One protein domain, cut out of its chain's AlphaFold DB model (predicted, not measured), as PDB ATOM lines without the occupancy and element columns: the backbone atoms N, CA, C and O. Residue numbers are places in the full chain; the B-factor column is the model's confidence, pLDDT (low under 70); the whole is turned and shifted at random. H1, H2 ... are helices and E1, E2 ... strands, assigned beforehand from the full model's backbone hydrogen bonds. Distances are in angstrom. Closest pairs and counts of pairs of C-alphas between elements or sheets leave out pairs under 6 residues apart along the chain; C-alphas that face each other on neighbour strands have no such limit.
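What this domain is: This is residues 20 to 145 of the 260 residues of an uncharacterized protein of Firmicutes bacterium CAG:345 (UniProt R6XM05). One long helix, H4, runs as a spine along most of the longest axis, and short helices and a small strand hairpin are set round it. H1, H2 and H3 gather round its first half, H5 folds back against its other end with H7 also there, and the hairpin E1 and E2 stands off to a side with H6 packed on E2; after H8 the last stretch returns to H9, near the first half of H4. The printed part has 126 residues with nine named helices and two named strands, in the order H1 H2 H3 H4 H5 E1 E2 H6 H7 H8 H9; the sheet has the order E1 - E2 and is antiparallel, and the class is mostly helix. The whole is compact, with a radius of gyration of the C-alphas of 14.7 A, but elongated in outline, spanning 47 by 29 by 27 A.

How they stand to each other: H1, residues 21 to 28, touches H4, residues 47 to 73, which is the hub, touching four helices. They run the same way at a steep tilt of 58 degrees; the closest C-alphas, of Glu 22 and Ser 55, are 5.3 A apart, and H4 touches H1 with residues 51 to 58 alone. H2, residues 31 to 35, is close to H4 but not clearly touching, with the C-alphas of Leu 32 and Ile 58 closest at 7.4 A. H3, residues 37 to 42, only just touches H4, with 3 pairs of C-alphas within 8 A, the closest those of Leu 39 and Leu 57 at 7.4 A; they run opposite ways at a steep tilt of 55 degrees. H5, residues 82 to 89, forms a helical hairpin with H4, opposite ways at a steep tilt of 39 degrees, with the C-alphas of Ile 67 and Ile 88 closest at 5.9 A. E1, residues 95 to 97, and E2, residues 100 to 102, form an antiparallel hairpin with directions at 133 degrees; N 97 and O 100 are 2.9 A apart and N 102 and O 95 are 2.8 A apart, both within hydrogen-bond range. Both strands are apart from H4. For H6, residues 109 to 116, the closest C-alphas to E2 are those of Ile 102 and Asn 112, 5.6 A apart. H6 and H5 are near each other, with 5 pairs of C-alphas within 10 A. H7, residues 119 to 123, touches H4, with the C-alphas of Ala 71 and Val 119 closest at 6.6 A. H8, residues 127 to 131, is close to H7 but not clearly touching, with the C-alphas of Leu 122 and Asn 128 closest at 5.6 A. H9, residues 141 to 144, is close to H4 but not clearly touching, with the C-alphas of Glu 53 and Phe 142 closest at 8.0 A. In H1, H2 and H5 every O i to N i+4 pair is within hydrogen-bond range; the figures are 20 of 23 in H4, 2 of 4 in H6, and 0 of 2 in H3, 0 of 1 in H7 and 0 of 1 in H8, where O i to N i+3 gives 3 of 3, 1 of 2 and 1 of 2, while H9 is too short for an i+4 pair.

Where its parts are: H1 begins at C-alpha 21, (163.538, -21.516, 263.145), and is 10.8 A long from first to last C-alpha. H4 runs 39.6 A, from C-alpha 47 at (168.026, -34.122, 257.758) to C-alpha 73 at (134.395, -13.485, 254.671). H3 is 10.3 A long, H5 10.5 A and H6 10.0 A. H9 ends at C-alpha 144, (159.684, -26.165, 239.367).

The domain as a whole: The two C-alphas farthest apart, of His 46 and Thr 77, are 46.9 A apart. The printed part has no cut and no long link. The mean pLDDT of the printed part is 90.2, and no printed residue is under 70.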
ATOM      1  N   MET A  20     167.380 -24.178 264.404       93.38
ATOM      2  CA  MET A  20     166.729 -23.650 263.204       93.38
ATOM      3  C   MET A  20     165.312 -23.159 263.505       93.38
ATOM      4  O   MET A  20     164.505 -23.924 264.044       93.38
ATOM      5  N   GLU A  21     164.946 -21.951 263.072       93.31
ATOM      6  CA  GLU A  21     163.538 -21.516 263.145       93.31
ATOM      7  C   GLU A  21     162.622 -22.428 262.314       93.31
ATOM      8  O   GLU A  21     161.480 -22.683 262.689       93.31
ATOM      9  N   GLU A  22     163.117 -23.003 261.217       94.62
ATOM     10  CA  GLU A  22     162.387 -23.994 260.430       94.62
ATOM     11  C   GLU A  22     161.918 -25.176 261.292       94.62
ATOM     12  O   GLU A  22     160.805 -25.671 261.104       94.62
ATOM     13  N   LYS A  23     162.707 -25.602 262.294       92.44
ATOM     14  CA  LYS A  23     162.261 -26.635 263.243       92.44
ATOM     15  C   LYS A  23     161.132 -26.146 264.137       92.44
ATOM     16  O   LYS A  23     160.249 -26.945 264.447       92.44
ATOM     17  N   LYS A  24     161.120 -24.869 264.521       91.75
ATOM     18  CA  LYS A  24     160.015 -24.284 265.285       91.75
ATOM     19  C   LYS A  24     158.725 -24.276 264.460       91.75
ATOM     20  O   LYS A  24     157.731 -24.828 264.929       91.75
ATOM     21  N   ILE A  25     158.781 -23.815 263.206       92.50
ATOM     22  CA  ILE A  25     157.649 -23.861 262.258       92.50
ATOM     23  C   ILE A  25     157.103 -25.289 262.127       92.50
ATOM     24  O   ILE A  25     155.892 -25.503 262.193       92.50
ATOM     25  N   ILE A  26     157.988 -26.283 261.987       91.94
ATOM     26  CA  ILE A  26     157.593 -27.698 261.924       91.94
ATOM     27  C   ILE A  26     156.939 -28.155 263.229       91.94
ATOM     28  O   ILE A  26     155.900 -28.808 263.182       91.94
ATOM     29  N   SER A  27     157.521 -27.823 264.383       91.19
ATOM     30  CA  SER A  27     157.012 -28.248 265.692       91.19
ATOM     31  C   SER A  27     155.627 -27.680 266.019       91.19
ATOM     32  O   SER A  27     154.814 -28.360 266.638       91.19
ATOM     33  N   GLU A  28     155.325 -26.472 265.545       92.44
ATOM     34  CA  GLU A  28     154.021 -25.824 265.713       92.44
ATOM     35  C   GLU A  28     152.954 -26.398 264.761       92.44
ATOM     36  O   GLU A  28     151.763 -26.170 264.958       92.44
ATOM     37  N   ASN A  29     153.362 -27.167 263.742       90.56
ATOM     38  CA  ASN A  29     152.496 -27.659 262.667       90.56
ATOM     39  C   ASN A  29     152.678 -29.165 262.384       90.56
ATOM     40  O   ASN A  29     152.459 -29.621 261.261       90.56
ATOM     41  N   VAL A  30     153.073 -29.959 263.388       83.38
ATOM     42  CA  VAL A  30     153.415 -31.392 263.230       83.38
ATOM     43  C   VAL A  30     152.284 -32.204 262.591       83.38
ATOM     44  O   VAL A  30     152.538 -33.093 261.779       83.38
ATOM     45  N   GLU A  31     151.033 -31.879 262.915       83.31
ATOM     46  CA  GLU A  31     149.845 -32.592 262.429       83.31
ATOM     47  C   GLU A  31     149.665 -32.509 260.906       83.31
ATOM     48  O   GLU A  31     149.063 -33.395 260.298       83.31
ATOM     49  N   LEU A  32     150.230 -31.479 260.270       80.06
ATOM     50  CA  LEU A  32     150.076 -31.219 258.841       80.06
ATOM     51  C   LEU A  32     150.634 -32.364 257.996       80.06
ATOM     52  O   LEU A  32     149.984 -32.805 257.053       80.06
ATOM     53  N   PHE A  33     151.799 -32.897 258.361       72.00
ATOM     54  CA  PHE A  33     152.409 -34.016 257.639       72.00
ATOM     55  C   PHE A  33     151.771 -35.371 257.958       72.00
ATOM     56  O   PHE A  33     151.964 -36.314 257.190       72.00
ATOM     57  N   SER A  34     150.993 -35.468 259.039       77.75
ATOM     58  CA  SER A  34     150.141 -36.631 259.307       77.75
ATOM     59  C   SER A  34     148.893 -36.607 258.424       77.75
ATOM     60  O   SER A  34     148.515 -37.635 257.869       77.75
ATOM     61  N   TYR A  35     148.272 -35.435 258.261       75.31
ATOM     62  CA  TYR A  35     147.049 -35.275 257.473       75.31
ATOM     63  C   TYR A  35     147.319 -35.233 255.957       75.31
ATOM     64  O   TYR A  35     146.593 -35.841 255.175       75.31
ATOM     65  N   TYR A  36     148.403 -34.578 255.536       79.75
ATOM     66  CA  TYR A  36     148.816 -34.434 254.137       79.75
ATOM     67  C   TYR A  36     150.122 -35.178 253.865       79.75
ATOM     68  O   TYR A  36     151.109 -34.613 253.389       79.75
ATOM     69  N   ALA A  37     150.128 -36.480 254.160       82.12
ATOM     70  CA  ALA A  37     151.314 -37.327 254.036       82.12
ATOM     71  C   ALA A  37     151.943 -37.298 252.631       82.12
ATOM     72  O   ALA A  37     153.158 -37.449 252.506       82.12
ATOM     73  N   TYR A  38     151.151 -37.038 251.583       83.00
ATOM     74  CA  TYR A  38     151.639 -36.901 250.212       83.00
ATOM     75  C   TYR A  38     152.623 -35.738 250.016       83.00
ATOM     76  O   TYR A  38     153.405 -35.790 249.076       83.00
ATOM     77  N   LEU A  39     152.643 -34.718 250.883       84.44
ATOM     78  CA  LEU A  39     153.635 -33.637 250.812       84.44
ATOM     79  C   LEU A  39     155.039 -34.127 251.182       84.44
ATOM     80  O   LEU A  39     156.025 -33.582 250.688       84.44
ATOM     81  N   ASN A  40     155.152 -35.206 251.968       85.00
ATOM     82  CA  ASN A  40     156.446 -35.813 252.286       85.00
ATOM     83  C   ASN A  40     157.152 -36.382 251.048       85.00
ATOM     84  O   ASN A  40     158.363 -36.570 251.095       85.00
ATOM     85  N   LYS A  41     156.438 -36.622 249.935       87.19
ATOM     86  CA  LYS A  41     157.044 -37.126 248.690       87.19
ATOM     87  C   LYS A  41     158.060 -36.156 248.079       87.19
ATOM     88  O   LYS A  41     158.884 -36.579 247.280       87.19
ATOM     89  N   PHE A  42     157.973 -34.872 248.429       86.94
ATOM     90  CA  PHE A  42     158.877 -33.833 247.938       86.94
ATOM     91  C   PHE A  42     160.090 -33.612 248.841       86.94
ATOM     92  O   PHE A  42     161.005 -32.905 248.444       86.94
ATOM     93  N   VAL A  43     160.092 -34.178 250.049       87.56
ATOM     94  CA  VAL A  43     161.165 -33.963 251.019       87.56
ATOM     95  C   VAL A  43     162.290 -34.960 250.763       87.56
ATOM     96  O   VAL A  43     162.065 -36.167 250.663       87.56
ATOM     97  N   THR A  44     163.513 -34.454 250.680       81.50
ATOM     98  CA  THR A  44     164.719 -35.240 250.419       81.50
ATOM     99  C   THR A  44     165.300 -35.858 251.698       81.50
ATOM    100  O   THR A  44     164.870 -35.594 252.820       81.50
ATOM    101  N   GLY A  45     166.284 -36.751 251.538       73.25
ATOM    102  CA  GLY A  45     166.776 -37.606 252.624       73.25
ATOM    103  C   GLY A  45     167.746 -36.964 253.624       73.25
ATOM    104  O   GLY A  45     167.999 -37.565 254.666       73.25
ATOM    105  N   HIS A  46     168.315 -35.783 253.353       85.94
ATOM    106  CA  HIS A  46     169.293 -35.176 254.264       85.94
ATOM    107  C   HIS A  46     168.601 -34.347 255.352       85.94
ATOM    108  O   HIS A  46     167.967 -33.344 255.040       85.94
ATOM    109  N   GLU A  47     168.795 -34.687 256.633       88.38
ATOM    110  CA  GLU A  47     168.026 -34.122 257.758       88.38
ATOM    111  C   GLU A  47     167.967 -32.584 257.769       88.38
ATOM    112  O   GLU A  47     166.880 -32.014 257.833       88.38
ATOM    113  N   ALA A  48     169.113 -31.901 257.664       93.00
ATOM    114  CA  ALA A  48     169.153 -30.437 257.711       93.00
ATOM    115  C   ALA A  48     168.417 -29.767 256.535       93.00
ATOM    116  O   ALA A  48     167.753 -28.753 256.722       93.00
ATOM    117  N   PHE A  49     168.501 -30.338 255.330       95.38
ATOM    118  CA  PHE A  49     167.836 -29.780 254.151       95.38
ATOM    119  C   PHE A  49     166.348 -30.140 254.126       95.38
ATOM    120  O   PHE A  49     165.512 -29.285 253.848       95.38
ATOM    121  N   ALA A  50     166.003 -31.350 254.573       93.94
ATOM    122  CA  ALA A  50     164.629 -31.792 254.768       93.94
ATOM    123  C   ALA A  50     163.841 -30.872 255.715       93.94
ATOM    124  O   ALA A  50     162.641 -30.674 255.538       93.94
ATOM    125  N   VAL A  51     164.499 -30.295 256.727       94.56
ATOM    126  CA  VAL A  51     163.892 -29.294 257.618       94.56
ATOM    127  C   VAL A  51     163.514 -28.017 256.853       94.56
ATOM    128  O   VAL A  51     162.410 -27.504 257.035       94.56
ATOM    129  N   ILE A  52     164.374 -27.541 255.950       96.19
ATOM    130  CA  ILE A  52     164.094 -26.368 255.103       96.19
ATOM    131  C   ILE A  52     162.924 -26.665 254.162       96.19
ATOM    132  O   ILE A  52     161.951 -25.913 254.118       96.19
ATOM    133  N   GLU A  53     162.972 -27.801 253.467       95.62
ATOM    134  CA  GLU A  53     161.920 -28.237 252.545       95.62
ATOM    135  C   GLU A  53     160.561 -28.355 253.248       95.62
ATOM    136  O   GLU A  53     159.555 -27.822 252.776       95.62
ATOM    137  N   LYS A  54     160.522 -28.989 254.424       94.50
ATOM    138  CA  LYS A  54     159.293 -29.111 255.219       94.50
ATOM    139  C   LYS A  54     158.749 -27.756 255.654       94.50
ATOM    140  O   LYS A  54     157.542 -27.546 255.572       94.50
ATOM    141  N   SER A  55     159.616 -26.844 256.093       95.38
ATOM    142  CA  SER A  55     159.214 -25.488 256.477       95.38
ATOM    143  C   SER A  55     158.572 -24.733 255.310       95.38
ATOM    144  O   SER A  55     157.513 -24.128 255.482       95.38
ATOM    145  N   ILE A  56     159.149 -24.831 254.107       96.75
ATOM    146  CA  ILE A  56     158.590 -24.229 252.887       96.75
ATOM    147  C   ILE A  56     157.183 -24.780 252.604       96.75
ATOM    148  O   ILE A  56     156.252 -24.016 252.345       96.75
ATOM    149  N   LEU A  57     157.009 -26.105 252.680       95.69
ATOM    150  CA  LEU A  57     155.716 -26.755 252.437       95.69
ATOM    151  C   LEU A  57     154.661 -26.345 253.475       95.69
ATOM    152  O   LEU A  57     153.521 -26.066 253.103       95.69
ATOM    153  N   ILE A  58     155.033 -26.261 254.757       95.06
ATOM    154  CA  ILE A  58     154.133 -25.797 255.824       95.06
ATOM    155  C   ILE A  58     153.699 -24.357 255.561       95.06
ATOM    156  O   ILE A  58     152.503 -24.081 255.557       95.06
ATOM    157  N   GLN A  59     154.641 -23.450 255.302       96.06
ATOM    158  CA  GLN A  59     154.326 -22.047 255.025       96.06
ATOM    159  C   GLN A  59     153.404 -21.903 253.808       96.06
ATOM    160  O   GLN A  59     152.417 -21.175 253.863       96.06
ATOM    161  N   GLY A  60     153.653 -22.664 252.737       95.94
ATOM    162  CA  GLY A  60     152.765 -22.711 251.574       95.94
ATOM    163  C   GLY A  60     151.336 -23.131 251.917       95.94
ATOM    164  O   GLY A  60     150.368 -22.564 251.412       95.94
ATOM    165  N   TYR A  61     151.187 -24.110 252.809       93.88
ATOM    166  CA  TYR A  61     149.876 -24.549 253.272       93.88
ATOM    167  C   TYR A  61     149.206 -23.520 254.191       93.88
ATOM    168  O   TYR A  61     148.001 -23.296 254.076       93.88
ATOM    169  N   LEU A  62     149.964 -22.870 255.078       94.00
ATOM    170  CA  LEU A  62     149.441 -21.802 255.930       94.00
ATOM    171  C   LEU A  62     148.916 -20.639 255.084       94.00
ATOM    172  O   LEU A  62     147.791 -20.197 255.312       94.00
ATOM    173  N   ASN A  63     149.651 -20.245 254.040       96.44
ATOM    174  CA  ASN A  63     149.183 -19.271 253.056       96.44
ATOM    175  C   ASN A  63     147.880 -19.723 252.390       96.44
ATOM    176  O   ASN A  63     146.908 -18.969 252.371       96.44
ATOM    177  N   LYS A  64     147.828 -20.966 251.882       93.94
ATOM    178  CA  LYS A  64     146.616 -21.543 251.275       93.94
ATOM    179  C   LYS A  64     145.417 -21.414 252.216       93.94
ATOM    180  O   LYS A  64     144.361 -20.935 251.806       93.94
ATOM    181  N   LYS A  65     145.584 -21.839 253.471       92.12
ATOM    182  CA  LYS A  65     144.533 -21.831 254.491       92.12
ATOM    183  C   LYS A  65     144.076 -20.409 254.813       92.12
ATOM    184  O   LYS A  65     142.871 -20.175 254.823       92.12
ATOM    185  N   GLN A  66     145.005 -19.481 255.041       94.38
ATOM    186  CA  GLN A  66     144.681 -18.088 255.347       94.38
ATOM    187  C   GLN A  66     143.908 -17.441 254.196       94.38
ATOM    188  O   GLN A  66     142.815 -16.930 254.419       94.38
ATOM    189  N   ILE A  67     144.413 -17.547 252.962       94.94
ATOM    190  CA  ILE A  67     143.751 -16.977 251.781       94.94
ATOM    191  C   ILE A  67     142.333 -17.546 251.640       94.94
ATOM    192  O   ILE A  67     141.385 -16.796 251.448       94.94
ATOM    193  N   GLU A  68     142.152 -18.863 251.775       92.81
ATOM    194  CA  GLU A  68     140.836 -19.505 251.643       92.81
ATOM    195  C   GLU A  68     139.844 -19.157 252.761       92.81
ATOM    196  O   GLU A  68     138.632 -19.207 252.520       92.81
ATOM    197  N   GLN A  69     140.340 -18.875 253.969       91.56
ATOM    198  CA  GLN A  69     139.535 -18.500 255.132       91.56
ATOM    199  C   GLN A  69     139.121 -17.033 255.065       91.56
ATOM    200  O   GLN A  69     137.930 -16.748 255.154       91.56
ATOM    201  N   GLU A  70     140.072 -16.131 254.834       92.06
ATOM    202  CA  GLU A  70     139.813 -14.694 254.711       92.06
ATOM    203  C   GLU A  70     138.911 -14.403 253.507       92.06
ATOM    204  O   GLU A  70     137.928 -13.677 253.615       92.06
ATOM    205  N   ALA A  71     139.155 -15.062 252.370       90.56
ATOM    206  CA  ALA A  71     138.311 -14.928 251.186       90.56
ATOM    207  C   ALA A  71     136.842 -15.293 251.424       90.56
ATOM    208  O   ALA A  71     135.962 -14.760 250.757       90.56
ATOM    209  N   ALA A  72     136.570 -16.225 252.341       89.38
ATOM    210  CA  ALA A  72     135.212 -16.668 252.634       89.38
ATOM    211  C   ALA A  72     134.392 -15.622 253.410       89.38
ATOM    212  O   ALA A  72     133.179 -15.788 253.528       89.38
ATOM    213  N   LEU A  73     135.037 -14.573 253.932       90.81
ATOM    214  CA  LEU A  73     134.395 -13.485 254.671       90.81
ATOM    215  C   LEU A  73     133.819 -12.394 253.757       90.81
ATOM    216  O   LEU A  73     133.034 -11.573 254.224       90.81
ATOM    217  N   TYR A  74     134.184 -12.397 252.474       91.25
ATOM    218  CA  TYR A  74     133.841 -11.345 251.522       91.25
ATOM    219  C   TYR A  74     133.012 -11.890 250.355       91.25
ATOM    220  O   TYR A  74     133.141 -13.043 249.940       91.25
ATOM    221  N   SER A  75     132.162 -11.038 249.786       89.62
ATOM    222  CA  SER A  75     131.448 -11.323 248.541       89.62
ATOM    223  C   SER A  75     132.378 -11.282 247.321       89.62
ATOM    224  O   SER A  75     133.433 -10.647 247.324       89.62
ATOM    225  N   ASP A  76     131.954 -11.900 246.213       87.31
ATOM    226  CA  ASP A  76     132.705 -11.893 244.949       87.31
ATOM    227  C   ASP A  76     133.049 -10.479 244.449       87.31
ATOM    228  O   ASP A  76     134.103 -10.284 243.838       87.31
ATOM    229  N   THR A  77     132.156  -9.512 244.687       88.12
ATOM    230  CA  THR A  77     132.332  -8.099 244.326       88.12
ATOM    231  C   THR A  77     133.358  -7.404 245.209       88.12
ATOM    232  O   THR A  77     134.183  -6.649 244.705       88.12
ATOM    233  N   GLU A  78     133.343  -7.688 246.511       90.69
ATOM    234  CA  GLU A  78     134.305  -7.146 247.475       90.69
ATOM    235  C   GLU A  78     135.715  -7.684 247.222       90.69
ATOM    236  O   GLU A  78     136.680  -6.934 247.281       90.69
ATOM    237  N   LEU A  79     135.843  -8.947 246.813       88.69
ATOM    238  CA  LEU A  79     137.129  -9.556 246.455       88.69
ATOM    239  C   LEU A  79     137.798  -8.947 245.207       88.69
ATOM    240  O   LEU A  79     138.925  -9.317 244.892       88.69
ATOM    241  N   GLN A  80     137.126  -8.044 244.480       86.31
ATOM    242  CA  GLN A  80     137.751  -7.243 243.417       86.31
ATOM    243  C   GLN A  80     138.381  -5.942 243.943       86.31
ATOM    244  O   GLN A  80     139.060  -5.249 243.189       86.31
ATOM    245  N   ASN A  81     138.139  -5.586 245.207       91.00
ATOM    246  CA  ASN A  81     138.695  -4.394 245.833       91.00
ATOM    247  C   ASN A  81     140.164  -4.630 246.225       91.00
ATOM    248  O   ASN A  81     140.500  -5.621 246.875       91.00
ATOM    249  N   GLU A  82     141.032  -3.691 245.852       89.81
ATOM    250  CA  GLU A  82     142.469  -3.743 246.126       89.81
ATOM    251  C   GLU A  82     142.798  -3.725 247.629       89.81
ATOM    252  O   GLU A  82     143.712  -4.423 248.062       89.81
ATOM    253  N   GLU A  83     142.038  -2.999 248.452       92.12
ATOM    254  CA  GLU A  83     142.221  -2.970 249.909       92.12
ATOM    255  C   GLU A  83     141.955  -4.345 250.531       92.12
ATOM    256  O   GLU A  83     142.714  -4.802 251.385       92.12
ATOM    257  N   ILE A  84     140.923  -5.044 250.049       91.50
ATOM    258  CA  ILE A  84     140.587  -6.398 250.504       91.50
ATOM    259  C   ILE A  84     141.636  -7.394 250.013       91.50
ATOM    260  O   ILE A  84     142.104  -8.220 250.795       91.50
ATOM    261  N   TYR A  85     142.074  -7.288 248.754       90.62
ATOM    262  CA  TYR A  85     143.197  -8.080 248.247       90.62
ATOM    263  C   TYR A  85     144.443  -7.903 249.125       90.62
ATOM    264  O   TYR A  85     145.044  -8.897 249.536       90.62
ATOM    265  N   ASN A  86     144.805  -6.661 249.451       91.25
ATOM    266  CA  ASN A  86     145.961  -6.357 250.289       91.25
ATOM    267  C   ASN A  86     145.784  -6.896 251.712       91.25
ATOM    268  O   ASN A  86     146.733  -7.438 252.264       91.25
ATOM    269  N   SER A  87     144.576  -6.820 252.279       92.81
ATOM    270  CA  SER A  87     144.266  -7.390 253.595       92.81
ATOM    271  C   SER A  87     144.437  -8.910 253.632       92.81
ATOM    272  O   SER A  87     144.986  -9.433 254.595       92.81
ATOM    273  N   ILE A  88     143.972  -9.628 252.603       93.31
ATOM    274  CA  ILE A  88     144.062 -11.099 252.540       93.31
ATOM    275  C   ILE A  88     145.526 -11.551 252.436       93.31
ATOM    276  O   ILE A  88     145.913 -12.561 253.028       93.31
ATOM    277  N   HIS A  89     146.332 -10.802 251.683       94.56
ATOM    278  CA  HIS A  89     147.722 -11.140 251.382       94.56
ATOM    279  C   HIS A  89     148.745 -10.470 252.303       94.56
ATOM    280  O   HIS A  89     149.947 -10.672 252.105       94.56
ATOM    281  N   ASP A  90     148.306  -9.678 253.287       90.00
ATOM    282  CA  ASP A  90     149.222  -8.929 254.143       90.00
ATOM    283  C   ASP A  90     150.201  -9.885 254.834       90.00
ATOM    284  O   ASP A  90     149.813 -10.886 255.441       90.00
ATOM    285  N   ARG A  91     151.495  -9.567 254.717       89.69
ATOM    286  CA  ARG A  91     152.626 -10.304 255.315       89.69
ATOM    287  C   ARG A  91     152.770 -11.772 254.898       89.69
ATOM    288  O   ARG A  91     153.635 -12.453 255.452       89.69
ATOM    289  N   LEU A  92     151.997 -12.265 253.931       96.06
ATOM    290  CA  LEU A  92     152.182 -13.624 253.431       96.06
ATOM    291  C   LEU A  92     153.494 -13.725 252.637       96.06
ATOM    292  O   LEU A  92     153.734 -12.893 251.755       96.06
ATOM    293  N   PRO A  93     154.346 -14.738 252.893       96.69
ATOM    294  CA  PRO A  93     155.514 -14.974 252.060       96.69
ATOM    295  C   PRO A  93     155.068 -15.296 250.632       96.69
ATOM    296  O   PRO A  93     154.153 -16.089 250.412       96.69
ATOM    297  N   TYR A  94     155.727 -14.682 249.655       97.69
ATOM    298  CA  TYR A  94     155.542 -14.989 248.243       97.69
ATOM    299  C   TYR A  94     156.834 -14.745 247.469       97.69
ATOM    300  O   TYR A  94     157.742 -14.050 247.929       97.69
ATOM    301  N   PHE A  95     156.894 -15.289 246.262       97.88
ATOM    302  CA  PHE A  95     157.884 -14.917 245.255       97.88
ATOM    303  C   PHE A  95     157.213 -14.742 243.903       97.88
ATOM    304  O   PHE A  95     156.042 -15.078 243.732       97.88
ATOM    305  N   VAL A  96     157.940 -14.180 242.943       97.00
ATOM    306  CA  VAL A  96     157.433 -13.961 241.590       97.00
ATOM    307  C   VAL A  96     158.081 -14.967 240.654       97.00
ATOM    308  O   VAL A  96     159.300 -14.979 240.536       97.00
ATOM    309  N   HIS A  97     157.252 -15.748 239.964       96.50
ATOM    310  CA  HIS A  97     157.664 -16.679 238.919       96.50
ATOM    311  C   HIS A  97     156.964 -16.312 237.616       96.50
ATOM    312  O   HIS A  97     155.733 -16.332 237.545       96.50
ATOM    313  N   ASN A  98     157.726 -15.953 236.579       93.38
ATOM    314  CA  ASN A  98     157.179 -15.549 235.274       93.38
ATOM    315  C   ASN A  98     156.067 -14.476 235.372       93.38
ATOM    316  O   ASN A  98     155.056 -14.532 234.673       93.38
ATOM    317  N   GLY A  99     156.241 -13.503 236.276       92.88
ATOM    318  CA  GLY A  99     155.287 -12.410 236.503       92.88
ATOM    319  C   GLY A  99     154.050 -12.777 237.335       92.88
ATOM    320  O   GLY A  99     153.160 -11.944 237.477       92.88
ATOM    321  N   ILE A 100     153.977 -13.991 237.890       94.44
ATOM    322  CA  ILE A 100     152.884 -14.451 238.757       94.44
ATOM    323  C   ILE A 100     153.396 -14.540 240.194       94.44
ATOM    324  O   ILE A 100     154.462 -15.114 240.426       94.44
ATOM    325  N   LYS A 101     152.639 -14.012 241.165       96.50
ATOM    326  CA  LYS A 101     152.954 -14.227 242.581       96.50
ATOM    327  C   LYS A 101     152.600 -15.655 242.988       96.50
ATOM    328  O   LYS A 101     151.485 -16.125 242.763       96.50
ATOM    329  N   ILE A 102     153.559 -16.333 243.600       98.12
ATOM    330  CA  ILE A 102     153.432 -17.695 244.103       98.12
ATOM    331  C   ILE A 102     153.317 -17.630 245.623       98.12
ATOM    332  O   ILE A 102     154.306 -17.406 246.320       98.12
ATOM    333  N   TYR A 103     152.097 -17.818 246.125       97.56
ATOM    334  CA  TYR A 103     151.795 -17.890 247.560       97.56
ATOM    335  C   TYR A 103     151.753 -19.333 248.067       97.56
ATOM    336  O   TYR A 103     151.915 -19.571 249.259       97.56
ATOM    337  N   VAL A 104     151.531 -20.305 247.183       96.75
ATOM    338  CA  VAL A 104     151.427 -21.722 247.534       96.75
ATOM    339  C   VAL A 104     152.408 -22.501 246.652       96.75
ATOM    340  O   VAL A 104     152.062 -22.884 245.531       96.75
ATOM    341  N   PRO A 105     153.657 -22.722 247.110       96.75
ATOM    342  CA  PRO A 105     154.733 -23.241 246.266       96.75
ATOM    343  C   PRO A 105     154.469 -24.628 245.684       96.75
ATOM    344  O   PRO A 105     154.959 -24.940 244.615       96.75
ATOM    345  N   PHE A 106     153.689 -25.481 246.340       95.19
ATOM    346  CA  PHE A 106     153.395 -26.824 245.823       95.19
ATOM    347  C   PHE A 106     152.271 -26.848 244.771       95.19
ATOM    348  O   PHE A 106     151.861 -27.920 244.335       95.19
ATOM    349  N   PHE A 107     151.782 -25.683 244.337       95.25
ATOM    350  CA  PHE A 107     150.837 -25.538 243.233       95.25
ATOM    351  C   PHE A 107     151.499 -24.961 241.984       95.25
ATOM    352  O   PHE A 107     152.454 -24.190 242.062       95.25
ATOM    353  N   SER A 108     150.958 -25.295 240.810       94.88
ATOM    354  CA  SER A 108     151.424 -24.741 239.533       94.88
ATOM    355  C   SER A 108     151.195 -23.217 239.438       94.88
ATOM    356  O   SER A 108     150.350 -22.672 240.162       94.88
ATOM    357  N   PRO A 109     151.867 -22.499 238.513       95.38
ATOM    358  CA  PRO A 109     151.668 -21.058 238.346       95.38
ATOM    359  C   PRO A 109     150.227 -20.715 237.947       95.38
ATOM    360  O   PRO A 109     149.651 -19.731 238.414       95.38
ATOM    361  N   ALA A 110     149.602 -21.565 237.125       91.62
ATOM    362  CA  ALA A 110     148.210 -21.408 236.710       91.62
ATOM    363  C   ALA A 110     147.241 -21.474 237.900       91.62
ATOM    364  O   ALA A 110     146.237 -20.757 237.931       91.62
ATOM    365  N   PHE A 111     147.555 -22.318 238.880       92.00
ATOM    366  CA  PHE A 111     146.752 -22.490 240.077       92.00
ATOM    367  C   PHE A 111     147.025 -21.370 241.095       92.00
ATOM    368  O   PHE A 111     146.083 -20.765 241.601       92.00
ATOM    369  N   ASN A 112     148.291 -20.975 241.281       95.00
ATOM    370  CA  ASN A 112     148.671 -19.809 242.092       95.00
ATOM    371  C   ASN A 112     148.033 -18.505 241.609       95.00
ATOM    372  O   ASN A 112     147.630 -17.691 242.432       95.00
ATOM    373  N   LYS A 113     147.812 -18.334 240.299       93.44
ATOM    374  CA  LYS A 113     147.072 -17.180 239.763       93.44
ATOM    375  C   LYS A 113     145.681 -17.009 240.390       93.44
ATOM    376  O   LYS A 113     145.158 -15.892 240.401       93.44
ATOM    377  N   ARG A 114     145.069 -18.092 240.889       91.69
ATOM    378  CA  ARG A 114     143.792 -18.047 241.619       91.69
ATOM    379  C   ARG A 114     143.952 -17.578 243.052       91.69
ATOM    380  O   ARG A 114     143.118 -16.804 243.495       91.69
ATOM    381  N   TYR A 115     145.011 -18.014 243.723       93.25
ATOM    382  CA  TYR A 115     145.345 -17.542 245.063       93.25
ATOM    383  C   TYR A 115     145.763 -16.080 245.054       93.25
ATOM    384  O   TYR A 115     145.427 -15.384 245.987       93.25
ATOM    385  N   ASP A 116     146.400 -15.611 243.983       92.38
ATOM    386  CA  ASP A 116     146.756 -14.207 243.804       92.38
ATOM    387  C   ASP A 116     145.545 -13.382 243.321       92.38
ATOM    388  O   ASP A 116     144.864 -12.711 244.084       92.38
ATOM    389  N   THR A 117     145.199 -13.471 242.036       88.31
ATOM    390  CA  THR A 117     144.277 -12.508 241.393       88.31
ATOM    391  C   THR A 117     142.827 -12.973 241.250       88.31
ATOM    392  O   THR A 117     141.975 -12.195 240.827       88.31
ATOM    393  N   LYS A 118     142.510 -14.249 241.524       87.56
ATOM    394  CA  LYS A 118     141.155 -14.809 241.308       87.56
ATOM    395  C   LYS A 118     140.615 -15.523 242.540       87.56
ATOM    396  O   LYS A 118     140.037 -16.610 242.426       87.56
ATOM    397  N   VAL A 119     140.787 -14.898 243.695       89.12
ATOM    398  CA  VAL A 119     140.449 -15.461 245.007       89.12
ATOM    399  C   VAL A 119     138.968 -15.859 245.093       89.12
ATOM    400  O   VAL A 119     138.645 -16.941 245.578       89.12
ATOM    401  N   SER A 120     138.068 -15.074 244.489       86.75
ATOM    402  CA  SER A 120     136.629 -15.387 244.395       86.75
ATOM    403  C   SER A 120     136.317 -16.707 243.682       86.75
ATOM    404  O   SER A 120     135.253 -17.293 243.869       86.75
ATOM    405  N   SER A 121     137.236 -17.231 242.864       88.06
ATOM    406  CA  SER A 121     137.049 -18.533 242.217       88.06
ATOM    407  C   SER A 121     137.273 -19.723 243.155       88.06
ATOM    408  O   SER A 121     136.800 -20.812 242.844       88.06
ATOM    409  N   LEU A 122     137.935 -19.529 244.304       86.62
ATOM    410  CA  LEU A 122     138.248 -20.596 245.267       86.62
ATOM    411  C   LEU A 122     137.005 -21.123 246.005       86.62
ATOM    412  O   LEU A 122     137.011 -22.240 246.520       86.62
ATOM    413  N   SER A 123     135.925 -20.338 246.064       83.75
ATOM    414  CA  SER A 123     134.636 -20.750 246.638       83.75
ATOM    415  C   SER A 123     133.755 -21.525 245.649       83.75
ATOM    416  O   SER A 123     132.745 -22.107 246.051       83.75
ATOM    417  N   LYS A 124     134.139 -21.580 244.366       85.44
ATOM    418  CA  LYS A 124     133.338 -22.144 243.271       85.44
ATOM    419  C   LYS A 124     133.842 -23.523 242.852       85.44
ATOM    420  O   LYS A 124     135.020 -23.840 242.987       85.44
ATOM    421  N   TYR A 125     132.946 -24.339 242.303       81.75
ATOM    422  CA  TYR A 125     133.308 -25.633 241.722       81.75
ATOM    423  C   TYR A 125     134.243 -25.456 240.504       81.75
ATOM    424  O   TYR A 125     134.022 -24.534 239.713       81.75
ATOM    425  N   PRO A 126     135.264 -26.316 240.307       82.56
ATOM    426  CA  PRO A 126     135.656 -27.450 241.159       82.56
ATOM    427  C   PRO A 126     136.590 -27.081 242.329       82.56
ATOM    428  O   PRO A 126     136.892 -27.930 243.161       82.56
ATOM    429  N   PHE A 127     137.051 -25.831 242.427       82.94
ATOM    430  CA  PHE A 127     138.104 -25.406 243.364       82.94
ATOM    431  C   PHE A 127     137.707 -25.487 244.837       82.94
ATOM    432  O   PHE A 127     138.557 -25.726 245.692       82.94
ATOM    433  N   ASN A 128     136.420 -25.370 245.145       80.94
ATOM    434  CA  ASN A 128     135.925 -25.574 246.502       80.94
ATOM    435  C   ASN A 128     136.172 -27.001 247.039       80.94
ATOM    436  O   ASN A 128     136.266 -27.172 248.255       80.94
ATOM    437  N   LEU A 129     136.317 -28.008 246.166       82.19
ATOM    438  CA  LEU A 129     136.679 -29.375 246.557       82.19
ATOM    439  C   LEU A 129     138.141 -29.466 247.024       82.19
ATOM    440  O   LEU A 129     138.451 -30.203 247.962       82.19
ATOM    441  N   LEU A 130     139.006 -28.625 246.455       77.75
ATOM    442  CA  LEU A 130     140.451 -28.584 246.707       77.75
ATOM    443  C   LEU A 130     140.809 -27.965 248.073       77.75
ATOM    444  O   LEU A 130     141.960 -27.979 248.514       77.75
ATOM    445  N   LYS A 131     139.806 -27.465 248.806       75.44
ATOM    446  CA  LYS A 131     139.945 -27.122 250.228       75.44
ATOM    447  C   LYS A 131     140.228 -28.358 251.087       75.44
ATOM    448  O   LYS A 131     140.947 -28.249 252.073       75.44
ATOM    449  N   LYS A 132     139.663 -29.516 250.721       74.88
ATOM    450  CA  LYS A 132     139.768 -30.761 251.499       74.88
ATOM    451  C   LYS A 132     140.888 -31.662 250.996       74.88
ATOM    452  O   LYS A 132     141.694 -32.115 251.800       74.88
ATOM    453  N   ASP A 133     140.945 -31.877 249.686       81.06
ATOM    454  CA  ASP A 133     141.949 -32.726 249.054       81.06
ATOM    455  C   ASP A 133     142.449 -32.084 247.762       81.06
ATOM    456  O   ASP A 133     141.657 -31.739 246.890       81.06
ATOM    457  N   PHE A 134     143.758 -31.883 247.673       85.44
ATOM    458  CA  PHE A 134     144.436 -31.216 246.564       85.44
ATOM    459  C   PHE A 134     145.659 -32.009 246.084       85.44
ATOM    460  O   PHE A 134     146.500 -31.458 245.375       85.44
ATOM    461  N   GLY A 135     145.774 -33.287 246.473       81.06
ATOM    462  CA  GLY A 135     146.954 -34.116 246.209       81.06
ATOM    463  C   GLY A 135     147.295 -34.283 244.723       81.06
ATOM    464  O   GLY A 135     148.479 -34.336 244.374       81.06
ATOM    465  N   ASP A 136     146.275 -34.304 243.863       81.81
ATOM    466  CA  ASP A 136     146.409 -34.481 242.409       81.81
ATOM    467  C   ASP A 136     146.874 -33.209 241.678       81.81
ATOM    468  O   ASP A 136     147.408 -33.285 240.574       81.81
ATOM    469  N   GLU A 137     146.736 -32.039 242.306       85.31
ATOM    470  CA  GLU A 137     147.076 -30.730 241.722       85.31
ATOM    471  C   GLU A 137     148.500 -30.269 242.083       85.31
ATOM    472  O   GLU A 137     148.901 -29.127 241.830       85.31
ATOM    473  N   LEU A 138     149.270 -31.152 242.723       91.12
ATOM    474  CA  LEU A 138     150.584 -30.834 243.256       91.12
ATOM    475  C   LEU A 138     151.687 -30.930 242.210       91.12
ATOM    476  O   LEU A 138     151.810 -31.914 241.482       91.12
ATOM    477  N   VAL A 139     152.588 -29.959 242.264       94.19
ATOM    478  CA  VAL A 139     153.870 -29.967 241.554       94.19
ATOM    479  C   VAL A 139     155.008 -30.080 242.562       94.19
ATOM    480  O   VAL A 139     154.838 -29.702 243.720       94.19
ATOM    481  N   ASN A 140     156.171 -30.580 242.139       94.50
ATOM    482  CA  ASN A 140     157.371 -30.514 242.969       94.50
ATOM    483  C   ASN A 140     157.855 -29.052 243.037       94.50
ATOM    484  O   ASN A 140     158.356 -28.545 242.027       94.50
ATOM    485  N   PRO A 141     157.714 -28.359 244.185       96.12
ATOM    486  CA  PRO A 141     158.044 -26.939 244.276       96.12
ATOM    487  C   PRO A 141     159.543 -26.681 244.094       96.12
ATOM    488  O   PRO A 141     159.933 -25.668 243.514       96.12
ATOM    489  N   PHE A 142     160.377 -27.601 244.581       96.12
ATOM    490  CA  PHE A 142     161.830 -27.449 244.617       96.12
ATOM    491  C   PHE A 142     162.438 -27.558 243.221       96.12
ATOM    492  O   PHE A 142     163.376 -26.834 242.896       96.12
ATOM    493  N   GLU A 143     161.852 -28.399 242.374       94.75
ATOM    494  CA  GLU A 143     162.245 -28.538 240.974       94.75
ATOM    495  C   GLU A 143     161.674 -27.408 240.110       94.75
ATOM    496  O   GLU A 143     162.411 -26.776 239.358       94.75
ATOM    497  N   LEU A 144     160.372 -27.121 240.237       96.12
ATOM    498  CA  LEU A 144     159.684 -26.165 239.367       96.12
ATOM    499  C   LEU A 144     160.157 -24.721 239.573       96.12
ATOM    500  O   LEU A 144     160.375 -23.999 238.600       96.12
ATOM    501  N   TYR A 145     160.271 -24.291 240.831       96.75
ATOM    502  CA  TYR A 145     160.568 -22.900 241.177       96.75
ATOM    503  C   TYR A 145     162.030 -22.684 241.575       96.75
ATOM    504  O   TYR A 145     162.552 -21.580 241.414       96.75
TER     505      TYR A 145